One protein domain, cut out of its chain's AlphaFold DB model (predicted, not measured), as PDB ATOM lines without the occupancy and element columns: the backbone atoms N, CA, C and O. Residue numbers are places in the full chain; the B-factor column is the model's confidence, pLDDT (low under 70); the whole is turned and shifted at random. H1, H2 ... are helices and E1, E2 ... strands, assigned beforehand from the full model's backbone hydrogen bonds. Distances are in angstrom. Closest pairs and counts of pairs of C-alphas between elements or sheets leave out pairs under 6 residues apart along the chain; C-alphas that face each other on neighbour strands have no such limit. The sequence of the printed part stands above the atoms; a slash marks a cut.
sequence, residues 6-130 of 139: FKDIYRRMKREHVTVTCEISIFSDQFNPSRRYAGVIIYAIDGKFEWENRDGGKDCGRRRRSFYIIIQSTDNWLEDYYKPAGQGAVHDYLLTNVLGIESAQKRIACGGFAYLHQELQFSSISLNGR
ATOM      1  N   PHE A   6     174.431 205.296 205.904       85.12
ATOM      2  CA  PHE A   6     173.258 206.044 206.398       85.12
ATOM      3  C   PHE A   6     171.955 205.224 206.361       85.12
ATOM      4  O   PHE A   6     171.198 205.189 207.333       85.12
ATOM      5  N   LYS A   7     171.710 204.494 205.263       88.56
ATOM      6  CA  LYS A   7     170.546 203.602 205.133       88.56
ATOM      7  C   LYS A   7     170.525 202.522 206.217       88.56
ATOM      8  O   LYS A   7     169.458 202.182 206.729       88.56
ATOM      9  N   ASP A   8     171.688 201.987 206.566       88.81
ATOM     10  CA  ASP A   8     171.817 200.929 207.561       88.81
ATOM     11  C   ASP A   8     171.753 201.476 208.986       88.81
ATOM     12  O   ASP A   8     171.117 200.843 209.824       88.81
ATOM     13  N   ILE A   9     172.274 202.684 209.237       89.75
ATOM     14  CA  ILE A   9     172.046 203.443 210.477       89.75
ATOM     15  C   ILE A   9     170.540 203.586 210.711       89.75
ATOM     16  O   ILE A   9     170.035 203.164 211.749       89.75
ATOM     17  N   TYR A  10     169.797 204.085 209.717       91.06
ATOM     18  CA  TYR A  10     168.347 204.260 209.819       91.06
ATOM     19  C   TYR A  10     167.601 202.937 210.055       91.06
ATOM     20  O   TYR A  10     166.708 202.851 210.900       91.06
ATOM     21  N   ARG A  11     167.973 201.868 209.339       91.06
ATOM     22  CA  ARG A  11     167.397 200.530 209.555       91.06
ATOM     23  C   ARG A  11     167.702 199.995 210.950       91.06
ATOM     24  O   ARG A  11     166.850 199.342 211.544       91.06
ATOM     25  N   ARG A  12     168.907 200.236 211.470       91.25
ATOM     26  CA  ARG A  12     169.297 199.824 212.820       91.25
ATOM     27  C   ARG A  12     168.493 200.596 213.867       91.25
ATOM     28  O   ARG A  12     167.897 199.949 214.720       91.25
ATOM     29  N   MET A  13     168.339 201.913 213.709       92.75
ATOM     30  CA  MET A  13     167.457 202.735 214.550       92.75
ATOM     31  C   MET A  13     166.025 202.192 214.576       92.75
ATOM     32  O   MET A  13     165.474 202.030 215.656       92.75
ATOM     33  N   LYS A  14     165.440 201.835 213.420       92.06
ATOM     34  CA  LYS A  14     164.091 201.235 213.356       92.06
ATOM     35  C   LYS A  14     163.962 199.869 214.029       92.06
ATOM     36  O   LYS A  14     162.863 199.487 214.415       92.06
ATOM     37  N   ARG A  15     165.044 199.091 214.088       91.81
ATOM     38  CA  ARG A  15     165.043 197.791 214.776       91.81
ATOM     39  C   ARG A  15     165.147 197.963 216.287       91.81
ATOM     40  O   ARG A  15     164.484 197.237 217.014       91.81
ATOM     41  N   GLU A  16     165.968 198.908 216.741       90.88
ATOM     42  CA  GLU A  16     166.174 199.203 218.166       90.88
ATOM     43  C   GLU A  16     165.023 200.030 218.766       90.88
ATOM     44  O   GLU A  16     164.706 199.897 219.947       90.88
ATOM     45  N   HIS A  17     164.364 200.858 217.953       86.88
ATOM     46  CA  HIS A  17     163.278 201.739 218.363       86.88
ATOM     47  C   HIS A  17     162.094 201.645 217.395       86.88
ATOM     48  O   HIS A  17     162.246 201.814 216.187       86.88
ATOM     49  N   VAL A  18     160.884 201.474 217.939       79.69
ATOM     50  CA  VAL A  18     159.633 201.427 217.154       79.69
ATOM     51  C   VAL A  18     159.403 202.726 216.366       79.69
ATOM     52  O   VAL A  18     158.851 202.706 215.266       79.69
ATOM     53  N   THR A  19     159.861 203.863 216.898       88.19
ATOM     54  CA  THR A  19     159.721 205.185 216.279       88.19
ATOM     55  C   THR A  19     161.077 205.866 216.163       88.19
ATOM     56  O   THR A  19     161.816 205.967 217.141       88.19
ATOM     57  N   VAL A  20     161.369 206.376 214.965       91.81
ATOM     58  CA  VAL A  20     162.551 207.197 214.684       91.81
ATOM     59  C   VAL A  20     162.166 208.662 214.829       91.81
ATOM     60  O   VAL A  20     161.225 209.121 214.181       91.81
ATOM     61  N   THR A  21     162.887 209.386 215.676       93.00
ATOM     62  CA  THR A  21     162.657 210.807 215.950       93.00
ATOM     63  C   THR A  21     163.686 211.684 215.243       93.00
ATOM     64  O   THR A  21     164.813 211.265 214.986       93.00
ATOM     65  N   CYS A  22     163.289 212.913 214.930       94.50
ATOM     66  CA  CYS A  22     164.186 213.961 214.466       94.50
ATOM     67  C   CYS A  22     163.897 215.217 215.285       94.50
ATOM     68  O   CYS A  22     162.771 215.712 215.269       94.50
ATOM     69  N   GLU A  23     164.890 215.690 216.030       95.44
ATOM     70  CA  GLU A  23     164.790 216.878 216.873       95.44
ATOM     71  C   GLU A  23     165.790 217.929 216.388       95.44
ATOM     72  O   GLU A  23     166.977 217.644 216.226       95.44
ATOM     73  N   ILE A  24     165.314 219.156 216.180       95.62
ATOM     74  CA  ILE A  24     166.179 220.319 215.980       95.62
ATOM     75  C   ILE A  24     166.436 220.938 217.350       95.62
ATOM     76  O   ILE A  24     165.507 221.232 218.101       95.62
ATOM     77  N   SER A  25     167.709 221.129 217.670       95.81
ATOM     78  CA  SER A  25     168.182 221.718 218.911       95.81
ATOM     79  C   SER A  25     167.557 223.084 219.146       95.81
ATOM     80  O   SER A  25     167.597 223.941 218.264       95.81
ATOM     81  N   ILE A  26     167.098 223.327 220.375       94.81
ATOM     82  CA  ILE A  26     166.666 224.663 220.814       94.81
ATOM     83  C   ILE A  26     167.803 225.697 220.801       94.81
ATOM     84  O   ILE A  26     167.546 226.888 220.915       94.81
ATOM     85  N   PHE A  27     169.060 225.248 220.706       94.88
ATOM     86  CA  PHE A  27     170.239 226.107 220.572       94.88
ATOM     87  C   PHE A  27     170.551 226.436 219.114       94.88
ATOM     88  O   PHE A  27     171.630 226.961 218.830       94.88
ATOM     89  N   SER A  28     169.648 226.075 218.202       95.50
ATOM     90  CA  SER A  28     169.730 226.469 216.808       95.50
ATOM     91  C   SER A  28     169.197 227.884 216.623       95.50
ATOM     92  O   SER A  28     168.222 228.281 217.261       95.50
ATOM     93  N   ASP A  29     169.820 228.628 215.720       95.44
ATOM     94  CA  ASP A  29     169.391 229.980 215.391       95.44
ATOM     95  C   ASP A  29     168.187 229.969 214.444       95.44
ATOM     96  O   ASP A  29     168.002 229.056 213.634       95.44
ATOM     97  N   GLN A  30     167.387 231.035 214.497       94.75
ATOM     98  CA  GLN A  30     166.340 231.254 213.507       94.75
ATOM     99  C   GLN A  30     166.961 231.398 212.111       94.75
ATOM    100  O   GLN A  30     167.936 232.130 211.906       94.75
ATOM    101  N   PHE A  31     166.382 230.691 211.140       94.00
ATOM    102  CA  PHE A  31     166.882 230.687 209.773       94.00
ATOM    103  C   PHE A  31     166.621 232.023 209.062       94.00
ATOM    104  O   PHE A  31     165.516 232.565 209.100       94.00
ATOM    105  N   ASN A  32     167.647 232.521 208.378       94.81
ATOM    106  CA  ASN A  32     167.621 233.695 207.523       94.81
ATOM    107  C   ASN A  32     168.440 233.373 206.257       94.81
ATOM    108  O   ASN A  32     169.646 233.166 206.367       94.81
ATOM    109  N   PRO A  33     167.837 233.363 205.058       93.25
ATOM    110  CA  PRO A  33     168.522 232.949 203.831       93.25
ATOM    111  C   PRO A  33     169.690 233.865 203.428       93.25
ATOM    112  O   PRO A  33     170.539 233.474 202.633       93.25
ATOM    113  N   SER A  34     169.770 235.080 203.976       93.81
ATOM    114  CA  SER A  34     170.887 236.003 203.743       93.81
ATOM    115  C   SER A  34     172.093 235.746 204.653       93.81
ATOM    116  O   SER A  34     173.113 236.412 204.499       93.81
ATOM    117  N   ARG A  35     171.983 234.820 205.611       94.06
ATOM    118  CA  ARG A  35     173.035 234.492 206.580       94.06
ATOM    119  C   ARG A  35     173.724 233.177 206.253       94.06
ATOM    120  O   ARG A  35     173.195 232.334 205.529       94.06
ATOM    121  N   ARG A  36     174.910 232.989 206.831       92.44
ATOM    122  CA  ARG A  36     175.667 231.732 206.747       92.44
ATOM    123  C   ARG A  36     175.414 230.881 207.980       92.44
ATOM    124  O   ARG A  36     175.337 231.415 209.088       92.44
ATOM    125  N   TYR A  37     175.311 229.568 207.787       93.50
ATOM    126  CA  TYR A  37     175.093 228.615 208.875       93.50
ATOM    127  C   TYR A  37     176.024 227.415 208.773       93.50
ATOM    128  O   TYR A  37     176.313 226.924 207.681       93.50
ATOM    129  N   ALA A  38     176.407 226.891 209.931       92.44
ATOM    130  CA  ALA A  38     176.949 225.553 210.080       92.44
ATOM    131  C   ALA A  38     175.910 224.689 210.793       92.44
ATOM    132  O   ALA A  38     175.215 225.152 211.701       92.44
ATOM    133  N   GLY A  39     175.812 223.429 210.386       93.56
ATOM    134  CA  GLY A  39     174.937 222.468 211.025       93.56
ATOM    135  C   GLY A  39     175.569 221.097 211.176       93.56
ATOM    136  O   GLY A  39     176.413 220.684 210.380       93.56
ATOM    137  N   VAL A  40     175.155 220.392 212.222       93.31
ATOM    138  CA  VAL A  40     175.550 219.009 212.487       93.31
ATOM    139  C   VAL A  40     174.298 218.190 212.728       93.31
ATOM    140  O   VAL A  40     173.414 218.602 213.475       93.31
ATOM    141  N   ILE A  41     174.234 217.022 212.099       93.75
ATOM    142  CA  ILE A  41     173.270 215.973 212.414       93.75
ATOM    143  C   ILE A  41     173.984 214.863 213.175       93.75
ATOM    144  O   ILE A  41     175.016 214.355 212.745       93.75
ATOM    145  N   ILE A  42     173.431 214.488 214.318       93.56
ATOM    146  CA  ILE A  42     173.969 213.466 215.206       93.56
ATOM    147  C   ILE A  42     173.081 212.240 215.092       93.56
ATOM    148  O   ILE A  42     171.858 212.338 215.178       93.56
ATOM    149  N   TYR A  43     173.724 211.097 214.879       92.25
ATOM    150  CA  TYR A  43     173.083 209.803 214.700       92.25
ATOM    151  C   TYR A  43     173.175 208.961 215.970       92.25
ATOM    152  O   TYR A  43     172.197 208.348 216.377       92.25
ATOM    153  N   ALA A  44     174.359 208.900 216.582       91.94
ATOM    154  CA  ALA A  44     174.614 208.068 217.750       91.94
ATOM    155  C   ALA A  44     175.728 208.657 218.619       91.94
ATOM    156  O   ALA A  44     176.623 209.335 218.111       91.94
ATOM    157  N   ILE A  45     175.702 208.329 219.908       91.94
ATOM    158  CA  ILE A  45     176.800 208.585 220.847       91.94
ATOM    159  C   ILE A  45     177.142 207.266 221.533       91.94
ATOM    160  O   ILE A  45     176.249 206.530 221.949       91.94
ATOM    161  N   ASP A  46     178.431 206.928 221.580       90.88
ATOM    162  CA  ASP A  46     178.941 205.638 222.066       90.88
ATOM    163  C   ASP A  46     178.268 204.444 221.370       90.88
ATOM    164  O   ASP A  46     177.985 203.407 221.970       90.88
ATOM    165  N   GLY A  47     177.945 204.617 220.084       89.94
ATOM    166  CA  GLY A  47     177.238 203.624 219.283       89.94
ATOM    167  C   GLY A  47     175.759 203.442 219.633       89.94
ATOM    168  O   GLY A  47     175.133 202.574 219.033       89.94
ATOM    169  N   LYS A  48     175.182 204.241 220.540       92.62
ATOM    170  CA  LYS A  48     173.770 204.172 220.949       92.62
ATOM    171  C   LYS A  48     172.931 205.254 220.273       92.62
ATOM    172  O   LYS A  48     173.356 206.403 220.165       92.62
ATOM    173  N   PHE A  49     171.716 204.895 219.860       93.56
ATOM    174  CA  PHE A  49     170.759 205.822 219.243       93.56
ATOM    175  C   PHE A  49     169.869 206.555 220.246       93.56
ATOM    176  O   PHE A  49     169.202 207.515 219.876       93.56
ATOM    177  N   GLU A  50     169.877 206.132 221.505       94.44
ATOM    178  CA  GLU A  50     169.300 206.857 222.629       94.44
ATOM    179  C   GLU A  50     170.407 207.133 223.640       94.44
ATOM    180  O   GLU A  50     171.154 206.228 224.027       94.44
ATOM    181  N   TRP A  51     170.541 208.395 224.025       93.19
ATOM    182  CA  TRP A  51     171.647 208.864 224.845       93.19
ATOM    183  C   TRP A  51     171.229 210.064 225.690       93.19
ATOM    184  O   TRP A  51     170.261 210.766 225.400       93.19
ATOM    185  N   GLU A  52     171.969 210.277 226.770       95.06
ATOM    186  CA  GLU A  52     171.842 211.428 227.657       95.06
ATOM    187  C   GLU A  52     173.149 212.206 227.572       95.06
ATOM    188  O   GLU A  52     174.213 211.611 227.754       95.06
ATOM    189  N   ASN A  53     173.088 213.504 227.275       93.69
ATOM    190  CA  ASN A  53     174.297 214.316 227.249       93.69
ATOM    191  C   ASN A  53     174.817 214.520 228.677       93.69
ATOM    192  O   ASN A  53     174.153 215.159 229.495       93.69
ATOM    193  N   ARG A  54     176.012 214.003 228.961       93.12
ATOM    194  CA  ARG A  54     176.695 214.144 230.257       93.12
ATOM    195  C   ARG A  54     178.042 214.848 230.149       93.12
ATOM    196  O   ARG A  54     178.701 215.043 231.164       93.12
ATOM    197  N   ASP A  55     178.431 215.233 228.940       90.81
ATOM    198  CA  ASP A  55     179.757 215.757 228.616       90.81
ATOM    199  C   ASP A  55     179.840 217.286 228.782       90.81
ATOM    200  O   ASP A  55     180.884 217.900 228.578       90.81
ATOM    201  N   GLY A  56     178.744 217.914 229.221       91.25
ATOM    202  CA  GLY A  56     178.643 219.353 229.416       91.25
ATOM    203  C   GLY A  56     178.006 220.049 228.217       91.25
ATOM    204  O   GLY A  56     177.041 219.558 227.625       91.25
ATOM    205  N   GLY A  57     178.496 221.251 227.912       93.19
ATOM    206  CA  GLY A  57     177.902 222.121 226.901       93.19
ATOM    207  C   GLY A  57     176.491 222.597 227.262       93.19
ATOM    208  O   GLY A  57     175.980 222.390 228.366       93.19
ATOM    209  N   LYS A  58     175.846 223.267 226.308       95.06
ATOM    210  CA  LYS A  58     174.505 223.845 226.503       95.06
ATOM    211  C   LYS A  58     173.405 222.791 226.673       95.06
ATOM    212  O   LYS A  58     172.417 223.047 227.354       95.06
ATOM    213  N   ASP A  59     173.561 221.617 226.066       94.62
ATOM    214  CA  ASP A  59     172.564 220.543 226.072       94.62
ATOM    215  C   ASP A  59     172.731 219.546 227.231       94.62
ATOM    216  O   ASP A  59     172.115 218.482 227.212       94.62
ATOM    217  N   CYS A  60     173.581 219.849 228.216       95.62
ATOM    218  CA  CYS A  60     173.883 218.952 229.331       95.62
ATOM    219  C   CYS A  60     172.620 218.515 230.099       95.62
ATOM    220  O   CYS A  60     171.705 219.306 230.339       95.62
ATOM    221  N   GLY A  61     172.578 217.242 230.498       94.38
ATOM    222  CA  GLY A  61     171.497 216.634 231.277       94.38
ATOM    223  C   GLY A  61     170.258 216.251 230.466       94.38
ATOM    224  O   GLY A  61     169.269 215.787 231.035       94.38
ATOM    225  N   ARG A  62     170.275 216.437 229.140       94.00
ATOM    226  CA  ARG A  62     169.118 216.174 228.276       94.00
ATOM    227  C   ARG A  62     169.245 214.846 227.553       94.00
ATOM    228  O   ARG A  62     170.331 214.435 227.146       94.00
ATOM    229  N   ARG A  63     168.101 214.184 227.381       94.50
ATOM    230  CA  ARG A  63     167.987 212.936 226.626       94.50
ATOM    231  C   ARG A  63     167.619 213.216 225.184       94.50
ATOM    232  O   ARG A  63     166.791 214.083 224.901       94.50
ATOM    233  N   ARG A  64     168.228 212.447 224.287       93.62
ATOM    234  CA  ARG A  64     168.036 212.516 222.841       93.62
ATOM    235  C   ARG A  64     167.838 211.116 222.285       93.62
ATOM    236  O   ARG A  64     168.273 210.127 222.875       93.62
ATOM    237  N   ARG A  65     167.176 211.048 221.132       91.88
ATOM    238  CA  ARG A  65     166.922 209.800 220.415       91.88
ATOM    239  C   ARG A  65     167.011 210.018 218.907       91.88
ATOM    240  O   ARG A  65     166.498 211.011 218.395       91.88
ATOM    241  N   SER A  66     167.552 209.024 218.204       90.88
ATOM    242  CA  SER A  66     167.650 208.970 216.742       90.88
ATOM    243  C   SER A  66     168.428 210.161 216.172       90.88
ATOM    244  O   SER A  66     169.636 210.227 216.377       90.88
ATOM    245  N   PHE A  67     167.774 211.086 215.463       94.69
ATOM    246  CA  PHE A  67     168.430 212.228 214.836       94.69
ATOM    247  C   PHE A  67     168.304 213.479 215.704       94.69
ATOM    248  O   PHE A  67     167.194 213.915 216.012       94.69
ATOM    249  N   TYR A  68     169.440 214.088 216.039       96.00
ATOM    250  CA  TYR A  68     169.493 215.395 216.690       96.00
ATOM    251  C   TYR A  68     170.294 216.372 215.833       96.00
ATOM    252  O   TYR A  68     171.407 216.057 215.418       96.00
ATOM    253  N   ILE A  69     169.719 217.534 215.533       96.38
ATOM    254  CA  ILE A  69     170.277 218.500 214.586       96.38
ATOM    255  C   ILE A  69     170.577 219.810 215.306       96.38
ATOM    256  O   ILE A  69     169.714 220.351 215.986       96.38
ATOM    257  N   ILE A  70     171.774 220.353 215.123       95.69
ATOM    258  CA  ILE A  70     172.178 221.668 215.635       95.69
ATOM    259  C   ILE A  70     172.480 222.552 214.430       95.69
ATOM    260  O   ILE A  70     173.215 222.111 213.551       95.69
ATOM    261  N   ILE A  71     171.945 223.776 214.381       95.56
ATOM    262  CA  ILE A  71     172.186 224.728 213.281       95.56
ATOM    263  C   ILE A  71     172.432 226.121 213.855       95.56
ATOM    264  O   ILE A  71     171.519 226.714 214.412       95.56
ATOM    265  N   GLN A  72     173.626 226.683 213.697       94.75
ATOM    266  CA  GLN A  72     173.919 228.037 214.184       94.75
ATOM    267  C   GLN A  72     174.467 228.913 213.068       94.75
ATOM    268  O   GLN A  72     175.172 228.445 212.169       94.75
ATOM    269  N   SER A  73     174.110 230.192 213.127       93.81
ATOM    270  CA  SER A  73     174.638 231.210 212.240       93.81
ATOM    271  C   SER A  73     176.094 231.456 212.583       93.81
ATOM    272  O   SER A  73     176.450 231.661 213.742       93.81
ATOM    273  N   THR A  74     176.936 231.459 211.560       90.81
ATOM    274  CA  THR A  74     178.381 231.608 211.723       90.81
ATOM    275  C   THR A  74     178.828 233.065 211.548       90.81
ATOM    276  O   THR A  74     179.990 233.390 211.764       90.81
ATOM    277  N   ASP A  75     177.920 233.980 211.191       88.50
ATOM    278  CA  ASP A  75     178.263 235.355 210.788       88.50
ATOM    279  C   ASP A  75     178.986 236.171 211.865       88.50
ATOM    280  O   ASP A  75     179.822 237.003 211.525       88.50
ATOM    281  N   ASN A  76     178.702 235.903 213.142       84.81
ATOM    282  CA  ASN A  76     179.282 236.621 214.284       84.81
ATOM    283  C   ASN A  76     180.252 235.762 215.106       84.81
ATOM    284  O   ASN A  76     180.559 236.088 216.252       84.81
ATOM    285  N   TRP A  77     180.680 234.619 214.574       86.81
ATOM    286  CA  TRP A  77     181.644 233.774 215.266       86.81
ATOM    287  C   TRP A  77     183.025 234.420 215.228       86.81
ATOM    288  O   TRP A  77     183.442 234.944 214.197       86.81
ATOM    289  N   LEU A  78     183.734 234.373 216.356       79.75
ATOM    290  CA  LEU A  78     185.109 234.853 216.434       79.75
ATOM    291  C   LEU A  78     185.989 234.043 215.477       79.75
ATOM    292  O   LEU A  78     185.796 232.837 215.335       79.75
ATOM    293  N   GLU A  79     186.979 234.688 214.858       72.44
ATOM    294  CA  GLU A  79     187.905 234.025 213.925       72.44
ATOM    295  C   GLU A  79     188.600 232.807 214.543       72.44
ATOM    296  O   GLU A  79     188.909 231.843 213.846       72.44
ATOM    297  N   ASP A  80     188.800 232.809 215.858       69.88
ATOM    298  CA  ASP A  80     189.406 231.691 216.575       69.88
ATOM    299  C   ASP A  80     188.544 230.416 216.532       69.88
ATOM    300  O   ASP A  80     189.089 229.320 216.613       69.88
ATOM    301  N   TYR A  81     187.230 230.523 216.288       70.19
ATOM    302  CA  TYR A  81     186.338 229.375 216.049       70.19
ATOM    303  C   TYR A  81     186.482 228.783 214.637       70.19
ATOM    304  O   TYR A  81     185.929 227.724 214.341       70.19
ATOM    305  N   TYR A  82     187.242 229.455 213.767       66.69
ATOM    306  CA  TYR A  82     187.579 229.010 212.416       66.69
ATOM    307  C   TYR A  82     189.038 228.550 212.277       66.69
ATOM    308  O   TYR A  82     189.406 228.005 211.232       66.69
ATOM    309  N   LYS A  83     189.881 228.766 213.297       57.78
ATOM    310  CA  LYS A  83     191.308 228.411 213.275       57.78
ATOM    311  C   LYS A  83     191.533 226.906 213.538       57.78
ATOM    312  O   LYS A  83     190.663 226.225 214.075       57.78
ATOM    313  N   PRO A  84     192.648 226.335 213.048       55.09
ATOM    314  CA  PRO A  84     192.627 225.011 212.442       55.09
ATOM    315  C   PRO A  84     192.889 223.856 213.413       55.09
ATOM    316  O   PRO A  84     193.928 223.792 214.060       55.09
ATOM    317  N   ALA A  85     192.042 222.834 213.309       45.69
ATOM    318  CA  ALA A  85     192.497 221.441 213.241       45.69
ATOM    319  C   ALA A  85     192.282 220.830 211.830       45.69
ATOM    320  O   ALA A  85     192.371 219.616 211.647       45.69
ATOM    321  N   GLY A  86     191.989 221.665 210.820       48.09
ATOM    322  CA  GLY A  86     191.696 221.262 209.438       48.09
ATOM    323  C   GLY A  86     190.265 221.589 208.991       48.09
ATOM    324  O   GLY A  86     189.522 222.291 209.676       48.09
ATOM    325  N   GLN A  87     189.879 221.089 207.811       52.88
ATOM    326  CA  GLN A  87     188.506 221.186 207.299       52.88
ATOM    327  C   GLN A  87     187.533 220.600 208.336       52.88
ATOM    328  O   GLN A  87     187.705 219.452 208.727       52.88
ATOM    329  N   GLY A  88     186.538 221.366 208.801       59.53
ATOM    330  CA  GLY A  88     185.546 220.939 209.809       59.53
ATOM    331  C   GLY A  88     185.632 221.599 211.194       59.53
ATOM    332  O   GLY A  88     184.867 221.220 212.075       59.53
ATOM    333  N   ALA A  89     186.483 222.617 211.379       76.31
ATOM    334  CA  ALA A  89     186.582 223.394 212.626       76.31
ATOM    335  C   ALA A  89     185.233 223.970 213.107       76.31
ATOM    336  O   ALA A  89     184.897 223.883 214.284       76.31
ATOM    337  N   VAL A  90     184.405 224.473 212.181       84.25
ATOM    338  CA  VAL A  90     183.087 225.040 212.516       84.25
ATOM    339  C   VAL A  90     182.120 224.004 213.088       84.25
ATOM    340  O   VAL A  90     181.307 224.320 213.950       84.25
ATOM    341  N   HIS A  91     182.197 222.756 212.623       88.44
ATOM    342  CA  HIS A  91     181.317 221.690 213.093       88.44
ATOM    343  C   HIS A  91     181.800 221.094 214.410       88.44
ATOM    344  O   HIS A  91     180.977 220.758 215.256       88.44
ATOM    345  N   ASP A  92     183.115 221.004 214.603       86.56
ATOM    346  CA  ASP A  92     183.700 220.618 215.887       86.56
ATOM    347  C   ASP A  92     183.342 221.632 216.980       86.56
ATOM    348  O   ASP A  92     182.879 221.245 218.050       86.56
ATOM    349  N   TYR A  93     183.407 222.933 216.671       87.88
ATOM    350  CA  TYR A  93     182.932 223.971 217.582       87.88
ATOM    351  C   TYR A  93     181.458 223.783 217.967       87.88
ATOM    352  O   TYR A  93     181.124 223.918 219.141       87.88
ATOM    353  N   LEU A  94     180.567 223.427 217.027       90.75
ATOM    354  CA  LEU A  94     179.160 223.142 217.354       90.75
ATOM    355  C   LEU A  94     179.023 221.994 218.350       90.75
ATOM    356  O   LEU A  94     178.268 222.112 219.317       90.75
ATOM    357  N   LEU A  95     179.740 220.897 218.108       90.88
ATOM    358  CA  LEU A  95     179.720 219.723 218.973       90.88
ATOM    359  C   LEU A  95     180.240 220.068 220.372       90.88
ATOM    360  O   LEU A  95     179.560 219.792 221.359       90.88
ATOM    361  N   THR A  96     181.369 220.763 220.467       90.88
ATOM    362  CA  THR A  96     181.957 221.165 221.748       90.88
ATOM    363  C   THR A  96     181.085 222.192 222.481       90.88
ATOM    364  O   THR A  96     180.820 222.047 223.670       90.88
ATOM    365  N   ASN A  97     180.554 223.205 221.793       91.06
ATOM    366  CA  ASN A  97     179.728 224.254 222.404       91.06
ATOM    367  C   ASN A  97     178.375 223.718 222.904       91.06
ATOM    368  O   ASN A  97     177.905 224.078 223.987       91.06
ATOM    369  N   VAL A  98     177.713 222.874 222.109       93.94
ATOM    370  CA  VAL A  98     176.363 222.395 222.431       93.94
ATOM    371  C   VAL A  98     176.394 221.116 223.255       93.94
ATOM    372  O   VAL A  98     175.635 221.022 224.216       93.94
ATOM    373  N   LEU A  99     177.256 220.158 222.919       93.19
ATOM    374  CA  LEU A  99     177.318 218.868 223.605       93.19
ATOM    375  C   LEU A  99     178.487 218.729 224.580       93.19
ATOM    376  O   LEU A  99     178.452 217.830 225.405       93.19
ATOM    377  N   GLY A 100     179.518 219.573 224.501       91.94
ATOM    378  CA  GLY A 100     180.749 219.368 225.274       91.94
ATOM    379  C   GLY A 100     181.630 218.236 224.735       91.94
ATOM    380  O   GLY A 100     182.561 217.814 225.412       91.94
ATOM    381  N   ILE A 101     181.350 217.732 223.528       89.75
ATOM    382  CA  ILE A 101     182.051 216.582 222.943       89.75
ATOM    383  C   ILE A 101     182.943 217.049 221.801       89.75
ATOM    384  O   ILE A 101     182.457 217.583 220.807       89.75
ATOM    385  N   GLU A 102     184.232 216.749 221.906       85.31
ATOM    386  CA  GLU A 102     185.190 216.946 220.820       85.31
ATOM    387  C   GLU A 102     185.063 215.825 219.777       85.31
ATOM    388  O   GLU A 102     185.059 214.631 220.109       85.31
ATOM    389  N   SER A 103     185.032 216.173 218.490       77.81
ATOM    390  CA  SER A 103     184.916 215.185 217.405       77.81
ATOM    391  C   SER A 103     186.096 214.207 217.342       77.81
ATOM    392  O   SER A 103     185.942 213.071 216.876       77.81
ATOM    393  N   ALA A 104     187.265 214.604 217.858       78.81
ATOM    394  CA  ALA A 104     188.468 213.777 217.932       78.81
ATOM    395  C   ALA A 104     188.281 212.500 218.772       78.81
ATOM    396  O   ALA A 104     188.962 211.504 218.524       78.81
ATOM    397  N   GLN A 105     187.324 212.486 219.706       80.38
ATOM    398  CA  GLN A 105     187.033 211.329 220.557       80.38
ATOM    399  C   GLN A 105     186.388 210.159 219.791       80.38
ATOM    400  O   GLN A 105     186.271 209.065 220.337       80.38
ATOM    401  N   LYS A 106     185.932 210.366 218.541       81.12
ATOM    402  CA  LYS A 106     185.285 209.372 217.649       81.12
ATOM    403  C   LYS A 106     184.040 208.663 218.202       81.12
ATOM    404  O   LYS A 106     183.444 207.848 217.502       81.12
ATOM    405  N   ARG A 107     183.600 208.990 219.416       87.94
ATOM    406  CA  ARG A 107     182.418 208.408 220.060       87.94
ATOM    407  C   ARG A 107     181.088 208.900 219.500       87.94
ATOM    408  O   ARG A 107     180.070 208.242 219.691       87.94
ATOM    409  N   ILE A 108     181.096 210.041 218.816       88.69
ATOM    410  CA  ILE A 108     179.912 210.658 218.229       88.69
ATOM    411  C   ILE A 108     179.838 210.360 216.733       88.69
ATOM    412  O   ILE A 108     180.668 210.815 215.950       88.69
ATOM    413  N   ALA A 109     178.829 209.595 216.330       90.75
ATOM    414  CA  ALA A 109     178.480 209.405 214.932       90.75
ATOM    415  C   ALA A 109     177.653 210.602 214.461       90.75
ATOM    416  O   ALA A 109     176.512 210.778 214.896       90.75
ATOM    417  N   CYS A 110     178.209 211.418 213.570       90.75
ATOM    418  CA  CYS A 110     177.568 212.634 213.083       90.75
ATOM    419  C   CYS A 110     177.978 212.984 211.646       90.75
ATOM    420  O   CYS A 110     178.971 212.489 211.116       90.75
ATOM    421  N   GLY A 111     177.185 213.836 211.000       89.62
ATOM    422  CA  GLY A 111     177.503 214.451 209.716       89.62
ATOM    423  C   GLY A 111     177.410 215.970 209.804       89.62
ATOM    424  O   GLY A 111     176.550 216.498 210.506       89.62
ATOM    425  N   GLY A 112     178.289 216.670 209.094       90.31
ATOM    426  CA  GLY A 112     178.297 218.129 209.017       90.31
ATOM    427  C   GLY A 112     177.757 218.643 207.683       90.31
ATOM    428  O   GLY A 112     178.021 218.069 206.620       90.31
ATOM    429  N   PHE A 113     177.037 219.758 207.742       91.06
ATOM    430  CA  PHE A 113     176.560 220.521 206.592       91.06
ATOM    431  C   PHE A 113     176.709 222.026 206.842       91.06
ATOM    432  O   PHE A 113     176.911 222.471 207.971       91.06
ATOM    433  N   ALA A 114     176.640 222.823 205.789       91.31
ATOM    434  CA  ALA A 114     176.660 224.273 205.861       91.31
ATOM    435  C   ALA A 114     175.591 224.851 204.936       91.31
ATOM    436  O   ALA A 114     175.229 224.233 203.939       91.31
ATOM    437  N   TYR A 115     175.109 226.042 205.261       91.94
ATOM    438  CA  TYR A 115     174.330 226.871 204.354       91.94
ATOM    439  C   TYR A 115     175.169 228.099 204.006       91.94
ATOM    440  O   TYR A 115     175.489 228.905 204.884       91.94
ATOM    441  N   LEU A 116     175.579 228.201 202.744       89.00
ATOM    442  CA  LEU A 116     176.474 229.237 202.233       89.00
ATOM    443  C   LEU A 116     176.038 229.605 200.816       89.00
ATOM    444  O   LEU A 116     175.674 228.730 200.039       89.00
ATOM    445  N   HIS A 117     176.078 230.897 200.481       88.12
ATOM    446  CA  HIS A 117     175.656 231.401 199.165       88.12
ATOM    447  C   HIS A 117     174.243 230.946 198.767       88.12
ATOM    448  O   HIS A 117     173.985 230.635 197.613       88.12
ATOM    449  N   GLN A 118     173.328 230.926 199.740       90.19
ATOM    450  CA  GLN A 118     171.938 230.488 199.586       90.19
ATOM    451  C   GLN A 118     171.740 228.998 199.263       90.19
ATOM    452  O   GLN A 118     170.618 228.567 198.993       90.19
ATOM    453  N   GLU A 119     172.795 228.192 199.364       91.25
ATOM    454  CA  GLU A 119     172.769 226.767 199.054       91.25
ATOM    455  C   GLU A 119     173.164 225.916 200.261       91.25
ATOM    456  O   GLU A 119     174.022 226.280 201.070       91.25
ATOM    457  N   LEU A 120     172.540 224.740 200.365       89.44
ATOM    458  CA  LEU A 120     172.937 223.715 201.322       89.44
ATOM    459  C   LEU A 120     174.124 222.927 200.758       89.44
ATOM    460  O   LEU A 120     174.038 222.335 199.685       89.44
ATOM    461  N   GLN A 121     175.212 222.871 201.516       88.12
ATOM    462  CA  GLN A 121     176.438 222.172 201.160       88.12
ATOM    463  C   GLN A 121     176.773 221.119 202.216       88.12
ATOM    464  O   GLN A 121     176.830 221.404 203.410       88.12
ATOM    465  N   PHE A 122     177.072 219.894 201.794       81.00
ATOM    466  CA  PHE A 122     177.508 218.814 202.690       81.00
ATOM    467  C   PHE A 122     179.031 218.866 202.882       81.00
ATOM    468  O   PHE A 122     179.771 217.978 202.463       81.00
ATOM    469  N   SER A 123     179.496 219.976 203.457       65.19
ATOM    470  CA  SER A 123     180.868 220.488 203.334       65.19
ATOM    471  C   SER A 123     181.885 219.965 204.359       65.19
ATOM    472  O   SER A 123     183.041 220.385 204.335       65.19
ATOM    473  N   SER A 124     181.508 219.060 205.269       70.12
ATOM    474  CA  SER A 124     182.426 218.609 206.324       70.12
ATOM    475  C   SER A 124     183.238 217.384 205.913       70.12
ATOM    476  O   SER A 124     182.828 216.255 206.159       70.12
ATOM    477  N   ILE A 125     184.414 217.581 205.313       70.12
ATOM    478  CA  ILE A 125     185.302 216.462 204.946       70.12
ATOM    479  C   ILE A 125     185.788 215.700 206.189       70.12
ATOM    480  O   ILE A 125     185.822 214.475 206.167       70.12
ATOM    481  N   SER A 126     186.101 216.367 207.305       71.00
ATOM    482  CA  SER A 126     186.572 215.658 208.506       71.00
ATOM    483  C   SER A 126     185.477 214.893 209.243       71.00
ATOM    484  O   SER A 126     185.739 213.774 209.678       71.00
ATOM    485  N   LEU A 127     184.269 215.449 209.391       77.81
ATOM    486  CA  LEU A 127     183.184 214.726 210.056       77.81
ATOM    487  C   LEU A 127     182.572 213.680 209.138       77.81
ATOM    488  O   LEU A 127     182.327 212.562 209.583       77.81
ATOM    489  N   ASN A 128     182.341 214.009 207.867       77.19
ATOM    490  CA  ASN A 128     181.699 213.077 206.946       77.19
ATOM    491  C   ASN A 128     182.680 211.973 206.544       77.19
ATOM    492  O   ASN A 128     182.298 210.809 206.608       77.19
ATOM    493  N   GLY A 129     183.939 212.336 206.269       70.75
ATOM    494  CA  GLY A 129     184.999 211.474 205.742       70.75
ATOM    495  C   GLY A 129     185.677 210.526 206.740       70.75
ATOM    496  O   GLY A 129     186.548 209.758 206.337       70.75
ATOM    497  N   ARG A 130     185.319 210.548 208.033       78.19
ATOM    498  CA  ARG A 130     185.920 209.679 209.064       78.19
ATOM    499  C   ARG A 130     184.921 208.690 209.646       78.19
ATOM    500  O   ARG A 130     183.768 209.038 209.905       78.19
TER     501      ARG A 130
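AT A GLANCE: This is residues 6 to 130 of the 139 residues of the protein "Hypothetical protein" of Rotaria socialis (UniProt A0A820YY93). A five-stranded sheet, twisted and curled like part of a barrel, is covered on one face by the helix H2, with the short helix H3 on the same face. At one end of the sheet lie the helix H1, which only grazes it, and the small hairpin of E3 and E4. The printed part has 125 residues, with three named helices and seven named strands in the order H1 E1 E2 E3 E4 E5 H2 E6 E7 H3, a mixed class of helices and strands. The large sheet runs E1 E5 E2 E6 E7 and is mixed, with E1 and E5 parallel and the other neighbours antiparallel. The whole is compact, with a radius of gyration of the C-alphas of 14.2 A and spans of 41 by 28 by 27 A.

IN THESE COORDINATES: H1, residues 6 to 16, begins at C-alpha 6 (173.258, 206.044, 206.398) and is 15.3 A long. E1 is residues 22 to 24, and E2, residues 37 to 45, is 23.4 A long. E3 is residues 50 to 52 and E4 residues 63 to 65. E5, residues 67 to 73, is 20.1 A long. H2, residues 89 to 99, is 15.1 A long and begins at C-alpha 89 (186.582, 223.394, 212.626). E6, residues 108 to 116, is 24.8 A long, E7 is residues 119 to 121, and H3, residues 125 to 128, ends at C-alpha 128 (181.699, 213.077, 206.946).

HOW THE PARTS SIT: In the sheet, N 23 of E1 and O 67 of E5 are 2.9 A apart, N 40 of E2 and O 70 of E5 2.9 A, and N 39 of E2 and O 113 of E6 2.8 A, each within hydrogen-bond range. E6 and E7 form a hairpin, with N 114 and O 121 2.8 A apart. H2 is on the sheet at a height of 7.8 A, only just over E5 and E2, with 3 of its C-alphas on each. The closest C-alphas of H2 and E2 are those of His 91 and Val 40, 6.4 A apart. E5, H2 and E6 make a split strand-helix-strand unit, two strands that run the same way with E2 between them, and its crossover is right-handed. H3 is on the same face as H2, and its closest C-alpha to E6 is that of Asn 128, 5.2 A from that of Gly 111. H1 only grazes the sheet, with its residues 6 to 13. In the hairpin of E3 and E4, N 64 and O 51 are 2.9 A apart. In H1 and H2 every O i to N i+4 pair is within hydrogen-bond range; H3 is too short for such a pair.

THE WHOLE: The C-alphas farthest apart are those of Val 18 and Glu 79, at 43.3 A. The printed part has no cut. The links E1 to E2 and E5 to H2 are long. The mean pLDDT of the printed part is 87.3; residue 80, residues 82 to 88 and residue 123 are under 70.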